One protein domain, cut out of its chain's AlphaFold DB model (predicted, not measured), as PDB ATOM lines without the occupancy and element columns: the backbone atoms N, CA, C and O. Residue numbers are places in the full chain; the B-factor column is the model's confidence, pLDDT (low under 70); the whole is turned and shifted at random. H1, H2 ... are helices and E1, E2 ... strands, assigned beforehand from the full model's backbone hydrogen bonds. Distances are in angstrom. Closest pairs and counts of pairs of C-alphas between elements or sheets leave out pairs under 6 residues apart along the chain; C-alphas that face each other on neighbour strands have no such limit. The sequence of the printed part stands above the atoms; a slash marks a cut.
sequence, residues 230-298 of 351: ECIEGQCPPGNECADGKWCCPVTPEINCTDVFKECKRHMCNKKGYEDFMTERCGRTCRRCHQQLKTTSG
ATOM      1  N   GLU A 230      22.990  24.548 -35.943       90.19
ATOM      2  CA  GLU A 230      23.011  24.770 -37.383       90.19
ATOM      3  C   GLU A 230      24.092  23.933 -38.078       90.19
ATOM      4  O   GLU A 230      25.110  23.568 -37.484       90.19
ATOM      5  N   CYS A 231      23.888  23.632 -39.358       90.06
ATOM      6  CA  CYS A 231      24.907  22.975 -40.164       90.06
ATOM      7  C   CYS A 231      25.998  23.960 -40.564       90.06
ATOM      8  O   CYS A 231      25.749  24.912 -41.305       90.06
ATOM      9  N   ILE A 232      27.232  23.668 -40.172       90.69
ATOM     10  CA  ILE A 232      28.394  24.447 -40.589       90.69
ATOM     11  C   ILE A 232      28.906  23.823 -41.886       90.69
ATOM     12  O   ILE A 232      29.342  22.676 -41.902       90.69
ATOM     13  N   GLU A 233      28.775  24.549 -42.999       89.62
ATOM     14  CA  GLU A 233      29.193  24.088 -44.337       89.62
ATOM     15  C   GLU A 233      28.555  22.748 -44.766       89.62
ATOM     16  O   GLU A 233      29.144  21.948 -45.493       89.62
ATOM     17  N   GLY A 234      27.326  22.483 -44.303       83.50
ATOM     18  CA  GLY A 234      26.606  21.237 -44.589       83.50
ATOM     19  C   GLY A 234      27.153  20.006 -43.857       83.50
ATOM     20  O   GLY A 234      26.709  18.892 -44.132       83.50
ATOM     21  N   GLN A 235      28.092  20.193 -42.929       87.50
ATOM     22  CA  GLN A 235      28.655  19.137 -42.100       87.50
ATOM     23  C   GLN A 235      28.106  19.229 -40.676       87.50
ATOM     24  O   GLN A 235      27.859  20.309 -40.142       87.50
ATOM     25  N   CYS A 236      27.919  18.062 -40.069       90.50
ATOM     26  CA  CYS A 236      27.485  17.913 -38.689       90.50
ATOM     27  C   CYS A 236      28.451  16.980 -37.947       90.50
ATOM     28  O   CYS A 236      29.095  16.137 -38.581       90.50
ATOM     29  N   PRO A 237      28.561  17.103 -36.613       88.69
ATOM     30  CA  PRO A 237      29.357  16.185 -35.808       88.69
ATOM     31  C   PRO A 237      28.902  14.726 -35.996       88.69
ATOM     32  O   PRO A 237      27.731  14.480 -36.301       88.69
ATOM     33  N   PRO A 238      29.801  13.743 -35.804       82.25
ATOM     34  CA  PRO A 238      29.511  12.333 -36.053       82.25
ATOM     35  C   PRO A 238      28.265  11.865 -35.295       82.25
ATOM     36  O   PRO A 238      28.058  12.220 -34.136       82.25
ATOM     37  N   GLY A 239      27.432  11.073 -35.973       80.44
ATOM     38  CA  GLY A 239      26.121  10.669 -35.463       80.44
ATOM     39  C   GLY A 239      25.003  11.679 -35.734       80.44
ATOM     40  O   GLY A 239      23.898  11.469 -35.253       80.44
ATOM     41  N   ASN A 240      25.256  12.741 -36.507       85.88
ATOM     42  CA  ASN A 240      24.259  13.743 -36.884       85.88
ATOM     43  C   ASN A 240      24.289  13.994 -38.394       85.88
ATOM     44  O   ASN A 240      25.343  13.914 -39.026       85.88
ATOM     45  N   GLU A 241      23.137  14.308 -38.979       86.19
ATOM     46  CA  GLU A 241      22.996  14.622 -40.402       86.19
ATOM     47  C   GLU A 241      22.295  15.970 -40.581       86.19
ATOM     48  O   GLU A 241      21.437  16.364 -39.787       86.19
ATOM     49  N   CYS A 242      22.676  16.684 -41.639       87.62
ATOM     50  CA  CYS A 242      22.147  18.001 -41.932       87.62
ATOM     51  C   CYS A 242      20.726  17.926 -42.533       87.62
ATOM     52  O   CYS A 242      20.517  17.571 -43.705       87.62
ATOM     53  N   ALA A 243      19.728  18.286 -41.733       83.69
ATOM     54  CA  ALA A 243      18.367  18.539 -42.170       83.69
ATOM     55  C   ALA A 243      18.263  19.916 -42.846       83.69
ATOM     56  O   ALA A 243      18.766  20.931 -42.374       83.69
ATOM     57  N   ASP A 244      17.650  19.903 -44.026       78.88
ATOM     58  CA  ASP A 244      17.394  21.049 -44.912       78.88
ATOM     59  C   ASP A 244      18.560  22.014 -45.155       78.88
ATOM     60  O   ASP A 244      18.356  23.178 -45.485       78.88
ATOM     61  N   GLY A 245      19.795  21.516 -45.034       78.69
ATOM     62  CA  GLY A 245      20.995  22.331 -45.218       78.69
ATOM     63  C   GLY A 245      21.208  23.366 -44.111       78.69
ATOM     64  O   GLY A 245      22.144  24.151 -44.211       78.69
ATOM     65  N   LYS A 246      20.350  23.380 -43.085       84.69
ATOM     66  CA  LYS A 246      20.348  24.393 -42.032       84.69
ATOM     67  C   LYS A 246      20.580  23.828 -40.646       84.69
ATOM     68  O   LYS A 246      21.232  24.508 -39.877       84.69
ATOM     69  N   TRP A 247      20.105  22.625 -40.327       87.88
ATOM     70  CA  TRP A 247      20.084  22.134 -38.947       87.88
ATOM     71  C   TRP A 247      20.662  20.729 -38.806       87.88
ATOM     72  O   TRP A 247      20.353  19.842 -39.594       87.88
ATOM     73  N   CYS A 248      21.482  20.503 -37.785       89.69
ATOM     74  CA  CYS A 248      22.031  19.196 -37.453       89.69
ATOM     75  C   CYS A 248      21.051  18.406 -36.587       89.69
ATOM     76  O   CYS A 248      20.784  18.774 -35.441       89.69
ATOM     77  N   CYS A 249      20.562  17.291 -37.127       88.19
ATOM     78  CA  CYS A 249      19.679  16.372 -36.420       88.19
ATOM     79  C   CYS A 249      20.419  15.079 -36.048       88.19
ATOM     80  O   CYS A 249      21.199  14.581 -36.869       88.19
ATOM     81  N   PRO A 250      20.147  14.491 -34.870       83.12
ATOM     82  CA  PRO A 250      20.722  13.210 -34.485       83.12
ATOM     83  C   PRO A 250      20.239  12.071 -35.375       83.12
ATOM     84  O   PRO A 250      19.052  11.928 -35.659       83.12
ATOM     85  N   VAL A 251      21.189  11.242 -35.803       79.31
ATOM     86  CA  VAL A 251      20.970   9.982 -36.510       79.31
ATOM     87  C   VAL A 251      20.936   8.883 -35.457       79.31
ATOM     88  O   VAL A 251      21.959   8.291 -35.113       79.31
ATOM     89  N   THR A 252      19.759   8.607 -34.901       69.94
ATOM     90  CA  THR A 252      19.591   7.428 -34.045       69.94
ATOM     91  C   THR A 252      19.736   6.142 -34.887       69.94
ATOM     92  O   THR A 252      19.496   6.146 -36.099       69.94
ATOM     93  N   PRO A 253      20.139   5.002 -34.300       64.06
ATOM     94  CA  PRO A 253      20.216   3.725 -35.025       64.06
ATOM     95  C   PRO A 253      18.863   3.291 -35.614       64.06
ATOM     96  O   PRO A 253      18.821   2.529 -36.576       64.06
ATOM     97  N   GLU A 254      17.767   3.833 -35.086       62.72
ATOM     98  CA  GLU A 254      16.411   3.666 -35.597       62.72
ATOM     99  C   GLU A 254      16.168   4.422 -36.925       62.72
ATOM    100  O   GLU A 254      15.386   3.997 -37.773       62.72
ATOM    101  N   ILE A 255      16.890   5.513 -37.174       67.75
ATOM    102  CA  ILE A 255      16.838   6.301 -38.421       67.75
ATOM    103  C   ILE A 255      18.033   6.026 -39.345       67.75
ATOM    104  O   ILE A 255      18.104   6.616 -40.422       67.75
ATOM    105  N   ASN A 256      18.924   5.084 -39.012       68.62
ATOM    106  CA  ASN A 256      20.036   4.668 -39.877       68.62
ATOM    107  C   ASN A 256      19.585   3.699 -40.986       68.62
ATOM    108  O   ASN A 256      20.169   2.634 -41.197       68.62
ATOM    109  N   CYS A 257      18.500   4.041 -41.681       82.00
ATOM    110  CA  CYS A 257      18.090   3.280 -42.847       82.00
ATOM    111  C   CYS A 257      18.967   3.632 -44.054       82.00
ATOM    112  O   CYS A 257      19.540   4.720 -44.157       82.00
ATOM    113  N   THR A 258      19.093   2.684 -44.976       87.75
ATOM    114  CA  THR A 258      19.807   2.877 -46.239       87.75
ATOM    115  C   THR A 258      18.812   2.893 -47.386       87.75
ATOM    116  O   THR A 258      17.763   2.248 -47.330       87.75
ATOM    117  N   ASP A 259      19.130   3.650 -48.433       90.81
ATOM    118  CA  ASP A 259      18.348   3.596 -49.660       90.81
ATOM    119  C   ASP A 259      18.639   2.276 -50.373       90.81
ATOM    120  O   ASP A 259      19.775   1.971 -50.736       90.81
ATOM    121  N   VAL A 260      17.590   1.482 -50.566       91.19
ATOM    122  CA  VAL A 260      17.652   0.212 -51.293       91.19
ATOM    123  C   VAL A 260      17.819   0.475 -52.791       91.19
ATOM    124  O   VAL A 260      18.429  -0.318 -53.506       91.19
ATOM    125  N   PHE A 261      17.269   1.590 -53.278       91.81
ATOM    126  CA  PHE A 261      17.363   1.992 -54.675       91.81
ATOM    127  C   PHE A 261      18.497   3.006 -54.879       91.81
ATOM    128  O   PHE A 261      18.605   3.984 -54.150       91.81
ATOM    129  N   LYS A 262      19.349   2.794 -55.890       88.94
ATOM    130  CA  LYS A 262      20.514   3.668 -56.138       88.94
ATOM    131  C   LYS A 262      20.143   5.023 -56.751       88.94
ATOM    132  O   LYS A 262      20.889   5.981 -56.590       88.94
ATOM    133  N   GLU A 263      19.004   5.113 -57.436       88.31
ATOM    134  CA  GLU A 263      18.548   6.335 -58.116       88.31
ATOM    135  C   GLU A 263      17.370   7.004 -57.395       88.31
ATOM    136  O   GLU A 263      16.396   7.448 -58.011       88.31
ATOM    137  N   CYS A 264      17.423   7.055 -56.066       90.38
ATOM    138  CA  CYS A 264      16.420   7.767 -55.290       90.38
ATOM    139  C   CYS A 264      16.457   9.270 -55.609       90.38
ATOM    140  O   CYS A 264      17.494   9.927 -55.538       90.38
ATOM    141  N   LYS A 265      15.298   9.832 -55.969       90.81
ATOM    142  CA  LYS A 265      15.153  11.246 -56.340       90.81
ATOM    143  C   LYS A 265      14.341  11.979 -55.282       90.81
ATOM    144  O   LYS A 265      13.153  11.712 -55.122       90.81
ATOM    145  N   ARG A 266      14.952  12.969 -54.624       86.88
ATOM    146  CA  ARG A 266      14.324  13.718 -53.520       86.88
ATOM    147  C   ARG A 266      12.995  14.393 -53.900       86.88
ATOM    148  O   ARG A 266      12.069  14.418 -53.101       86.88
ATOM    149  N   HIS A 267      12.850  14.879 -55.133       86.25
ATOM    150  CA  HIS A 267      11.600  15.508 -55.585       86.25
ATOM    151  C   HIS A 267      10.423  14.528 -55.742       86.25
ATOM    152  O   HIS A 267       9.283  14.962 -55.869       86.25
ATOM    153  N   MET A 268      10.671  13.213 -55.743       86.19
ATOM    154  CA  MET A 268       9.609  12.205 -55.818       86.19
ATOM    155  C   MET A 268       9.059  11.820 -54.441       86.19
ATOM    156  O   MET A 268       8.003  11.199 -54.373       86.19
ATOM    157  N   CYS A 269       9.733  12.206 -53.353       90.19
ATOM    158  CA  CYS A 269       9.362  11.812 -51.994       90.19
ATOM    159  C   CYS A 269       7.946  12.262 -51.605       90.19
ATOM    160  O   CYS A 269       7.235  11.506 -50.957       90.19
ATOM    161  N   ASN A 270       7.526  13.452 -52.049       87.44
ATOM    162  CA  ASN A 270       6.209  14.031 -51.746       87.44
ATOM    163  C   ASN A 270       5.213  13.886 -52.912       87.44
ATOM    164  O   ASN A 270       4.168  14.537 -52.938       87.44
ATOM    165  N   LYS A 271       5.543  13.081 -53.932       89.19
ATOM    166  CA  LYS A 271       4.665  12.893 -55.088       89.19
ATOM    167  C   LYS A 271       3.608  11.843 -54.757       89.19
ATOM    168  O   LYS A 271       3.935  10.689 -54.476       89.19
ATOM    169  N   LYS A 272       2.332  12.230 -54.847       85.94
ATOM    170  CA  LYS A 272       1.195  11.333 -54.598       85.94
ATOM    171  C   LYS A 272       1.327  10.042 -55.418       85.94
ATOM    172  O   LYS A 272       1.572  10.092 -56.623       85.94
ATOM    173  N   GLY A 273       1.183   8.899 -54.749       83.62
ATOM    174  CA  GLY A 273       1.340   7.559 -55.330       83.62
ATOM    175  C   GLY A 273       2.760   6.985 -55.260       83.62
ATOM    176  O   GLY A 273       2.910   5.771 -55.287       83.62
ATOM    177  N   TYR A 274       3.797   7.814 -55.105       86.19
ATOM    178  CA  TYR A 274       5.178   7.351 -54.902       86.19
ATOM    179  C   TYR A 274       5.609   7.392 -53.439       86.19
ATOM    180  O   TYR A 274       6.655   6.848 -53.110       86.19
ATOM    181  N   GLU A 275       4.807   8.002 -52.568       87.75
ATOM    182  CA  GLU A 275       5.135   8.197 -51.158       87.75
ATOM    183  C   GLU A 275       5.491   6.892 -50.443       87.75
ATOM    184  O   GLU A 275       6.554   6.826 -49.836       87.75
ATOM    185  N   ASP A 276       4.674   5.845 -50.581       87.88
ATOM    186  CA  ASP A 276       4.922   4.549 -49.937       87.88
ATOM    187  C   ASP A 276       6.177   3.865 -50.484       87.88
ATOM    188  O   ASP A 276       7.006   3.364 -49.728       87.88
ATOM    189  N   PHE A 277       6.347   3.885 -51.810       90.56
ATOM    190  CA  PHE A 277       7.521   3.313 -52.469       90.56
ATOM    191  C   PHE A 277       8.800   4.023 -52.023       90.56
ATOM    192  O   PHE A 277       9.802   3.384 -51.701       90.56
ATOM    193  N   MET A 278       8.757   5.351 -51.981       91.81
ATOM    194  CA  MET A 278       9.867   6.191 -51.560       91.81
ATOM    195  C   MET A 278      10.157   6.006 -50.073       91.81
ATOM    196  O   MET A 278      11.315   5.908 -49.691       91.81
ATOM    197  N   THR A 279       9.129   5.855 -49.240       89.56
ATOM    198  CA  THR A 279       9.295   5.492 -47.835       89.56
ATOM    199  C   THR A 279       9.962   4.127 -47.688       89.56
ATOM    200  O   THR A 279      10.890   4.007 -46.902       89.56
ATOM    201  N   GLU A 280       9.566   3.107 -48.452       89.25
ATOM    202  CA  GLU A 280      10.069   1.729 -48.315       89.25
ATOM    203  C   GLU A 280      11.456   1.509 -48.946       89.25
ATOM    204  O   GLU A 280      12.256   0.729 -48.434       89.25
ATOM    205  N   ARG A 281      11.767   2.179 -50.059       90.69
ATOM    206  CA  ARG A 281      12.992   1.928 -50.846       90.69
ATOM    207  C   ARG A 281      13.988   3.078 -50.839       90.69
ATOM    208  O   ARG A 281      15.165   2.839 -51.090       90.69
ATOM    209  N   CYS A 282      13.523   4.285 -50.544       93.25
ATOM    210  CA  CYS A 282      14.300   5.522 -50.546       93.25
ATOM    211  C   CYS A 282      14.188   6.258 -49.200       93.25
ATOM    212  O   CYS A 282      14.129   7.491 -49.148       93.25
ATOM    213  N   GLY A 283      14.094   5.496 -48.102       89.19
ATOM    214  CA  GLY A 283      13.828   6.031 -46.771       89.19
ATOM    215  C   GLY A 283      14.870   7.051 -46.311       89.19
ATOM    216  O   GLY A 283      14.505   8.003 -45.620       89.19
ATOM    217  N   ARG A 284      16.130   6.923 -46.738       87.38
ATOM    218  CA  ARG A 284      17.202   7.860 -46.391       87.38
ATOM    219  C   ARG A 284      17.117   9.118 -47.247       87.38
ATOM    220  O   ARG A 284      17.018  10.214 -46.700       87.38
ATOM    221  N   THR A 285      17.038   8.977 -48.571       88.56
ATOM    222  CA  THR A 285      16.887  10.113 -49.501       88.56
ATOM    223  C   THR A 285      15.666  10.971 -49.162       88.56
ATOM    224  O   THR A 285      15.724  12.203 -49.261       88.56
ATOM    225  N   CYS A 286      14.575  10.329 -48.740       89.25
ATOM    226  CA  CYS A 286      13.323  10.985 -48.381       89.25
ATOM    227  C   CYS A 286      13.195  11.353 -46.901       89.25
ATOM    228  O   CYS A 286      12.177  11.932 -46.532       89.25
ATOM    229  N   ARG A 287      14.188  11.044 -46.056       83.38
ATOM    230  CA  ARG A 287      14.151  11.259 -44.593       83.38
ATOM    231  C   ARG A 287      12.950  10.603 -43.894       83.38
ATOM    232  O   ARG A 287      12.437  11.086 -42.888       83.38
ATOM    233  N   ARG A 288      12.501   9.463 -44.415       86.19
ATOM    234  CA  ARG A 288      11.362   8.679 -43.912       86.19
ATOM    235  C   ARG A 288      11.784   7.365 -43.243       86.19
ATOM    236  O   ARG A 288      10.945   6.494 -43.047       86.19
ATOM    237  N   CYS A 289      13.046   7.219 -42.828       84.75
ATOM    238  CA  CYS A 289      13.530   6.015 -42.131       84.75
ATOM    239  C   CYS A 289      12.685   5.642 -40.895       84.75
ATOM    240  O   CYS A 289      12.364   4.475 -40.691       84.75
ATOM    241  N   HIS A 290      12.217   6.632 -40.129       79.12
ATOM    242  CA  HIS A 290      11.314   6.409 -38.992       79.12
ATOM    243  C   HIS A 290       9.982   5.734 -39.392       79.12
ATOM    244  O   HIS A 290       9.376   5.014 -38.598       79.12
ATOM    245  N   GLN A 291       9.506   5.938 -40.627       83.31
ATOM    246  CA  GLN A 291       8.287   5.306 -41.143       83.31
ATOM    247  C   GLN A 291       8.540   3.860 -41.565       83.31
ATOM    248  O   GLN A 291       7.666   3.018 -41.369       83.31
ATOM    249  N   GLN A 292       9.744   3.546 -42.063       74.56
ATOM    250  CA  GLN A 292      10.132   2.164 -42.353       74.56
ATOM    251  C   GLN A 292      10.067   1.300 -41.093       74.56
ATOM    252  O   GLN A 292       9.526   0.195 -41.133       74.56
ATOM    253  N   LEU A 293      10.519   1.835 -39.955       67.69
ATOM    254  CA  LEU A 293      10.417   1.146 -38.670       67.69
ATOM    255  C   LEU A 293       8.981   0.938 -38.204       67.69
ATOM    256  O   LEU A 293       8.657  -0.120 -37.672       67.69
ATOM    257  N   LYS A 294       8.094   1.913 -38.423       63.50
ATOM    258  CA  LYS A 294       6.665   1.742 -38.116       63.50
ATOM    259  C   LYS A 294       6.051   0.636 -38.972       63.50
ATOM    260  O   LYS A 294       5.242  -0.141 -38.472       63.50
ATOM    261  N   THR A 295       6.474   0.506 -40.230       56.84
ATOM    262  CA  THR A 295       6.018  -0.581 -41.106       56.84
ATOM    263  C   THR A 295       6.641  -1.942 -40.800       56.84
ATOM    264  O   THR A 295       6.007  -2.944 -41.109       56.84
ATOM    265  N   THR A 296       7.827  -2.032 -40.185       53.06
ATOM    266  CA  THR A 296       8.461  -3.319 -39.826       53.06
ATOM    267  C   THR A 296       8.126  -3.779 -38.408       53.06
ATOM    268  O   THR A 296       7.856  -4.960 -38.211       53.06
ATOM    269  N   SER A 297       8.035  -2.864 -37.441       47.91
ATOM    270  CA  SER A 297       7.557  -3.146 -36.076       47.91
ATOM    271  C   SER A 297       6.029  -3.217 -35.970       47.91
ATOM    272  O   SER A 297       5.496  -3.662 -34.957       47.91
ATOM    273  N   GLY A 298       5.314  -2.800 -37.018       41.66
ATOM    274  CA  GLY A 298       3.857  -2.683 -37.052       41.66
ATOM    275  C   GLY A 298       3.209  -3.260 -38.307       41.66
ATOM    276  O   GLY A 298       2.162  -2.759 -38.704       41.66
TER     277      GLY A 298
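AT A GLANCE: This is residues 230 to 298 of the 351 residues of the protein "ShKT domain-containing protein" of Steinernema glaseri (UniProt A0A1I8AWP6). Little regular structure is present: two lobes, a small two-stranded hairpin, E1 and E2, at one end, and at the other two short helices, H1 and H2, set crosswise amid loops, with residues 251 to 274 leading from hairpin to helices. The printed part has 69 residues, with named elements in the order E1, E2, H1, H2. The class is mixed, with only 24 residues in named elements. The whole is compact, radius of gyration of the C-alphas 12.6 A, spanning 35 by 27 by 19 A.

HOW THE PARTS SIT: E1, residues 240 to 243, and E2, residues 247 to 250, form an antiparallel hairpin at 140 degrees; N 241 and O 249 are 2.9 A apart, within hydrogen-bond range. H1, residues 275 to 281, touches H2, residues 289 to 297, about perpendicular at 80 degrees; their closest C-alphas, Glu 280 and Gln 292, are 6.0 A apart. In both helices every O i to N i+4 pair is within hydrogen-bond range. E1 is apart from both helices, and E2 from H2.

IN THESE COORDINATES: E1 begins at C-alpha 240 (24.259, 13.743, -36.884) and measures 9.3 A; E2 measures 10.0 A, H1 10.1 A. H2, 12.5 A, ends at C-alpha 297 (7.557, -3.146, -36.076).

THE WHOLE: The farthest C-alphas, Glu 233 and Gly 298, are 37.6 A apart. The printed part has no cut. The link from E2 to H1 is long, 24 residues. The model's pLDDT is under 70 at residues 252 to 256 and 293 to 298.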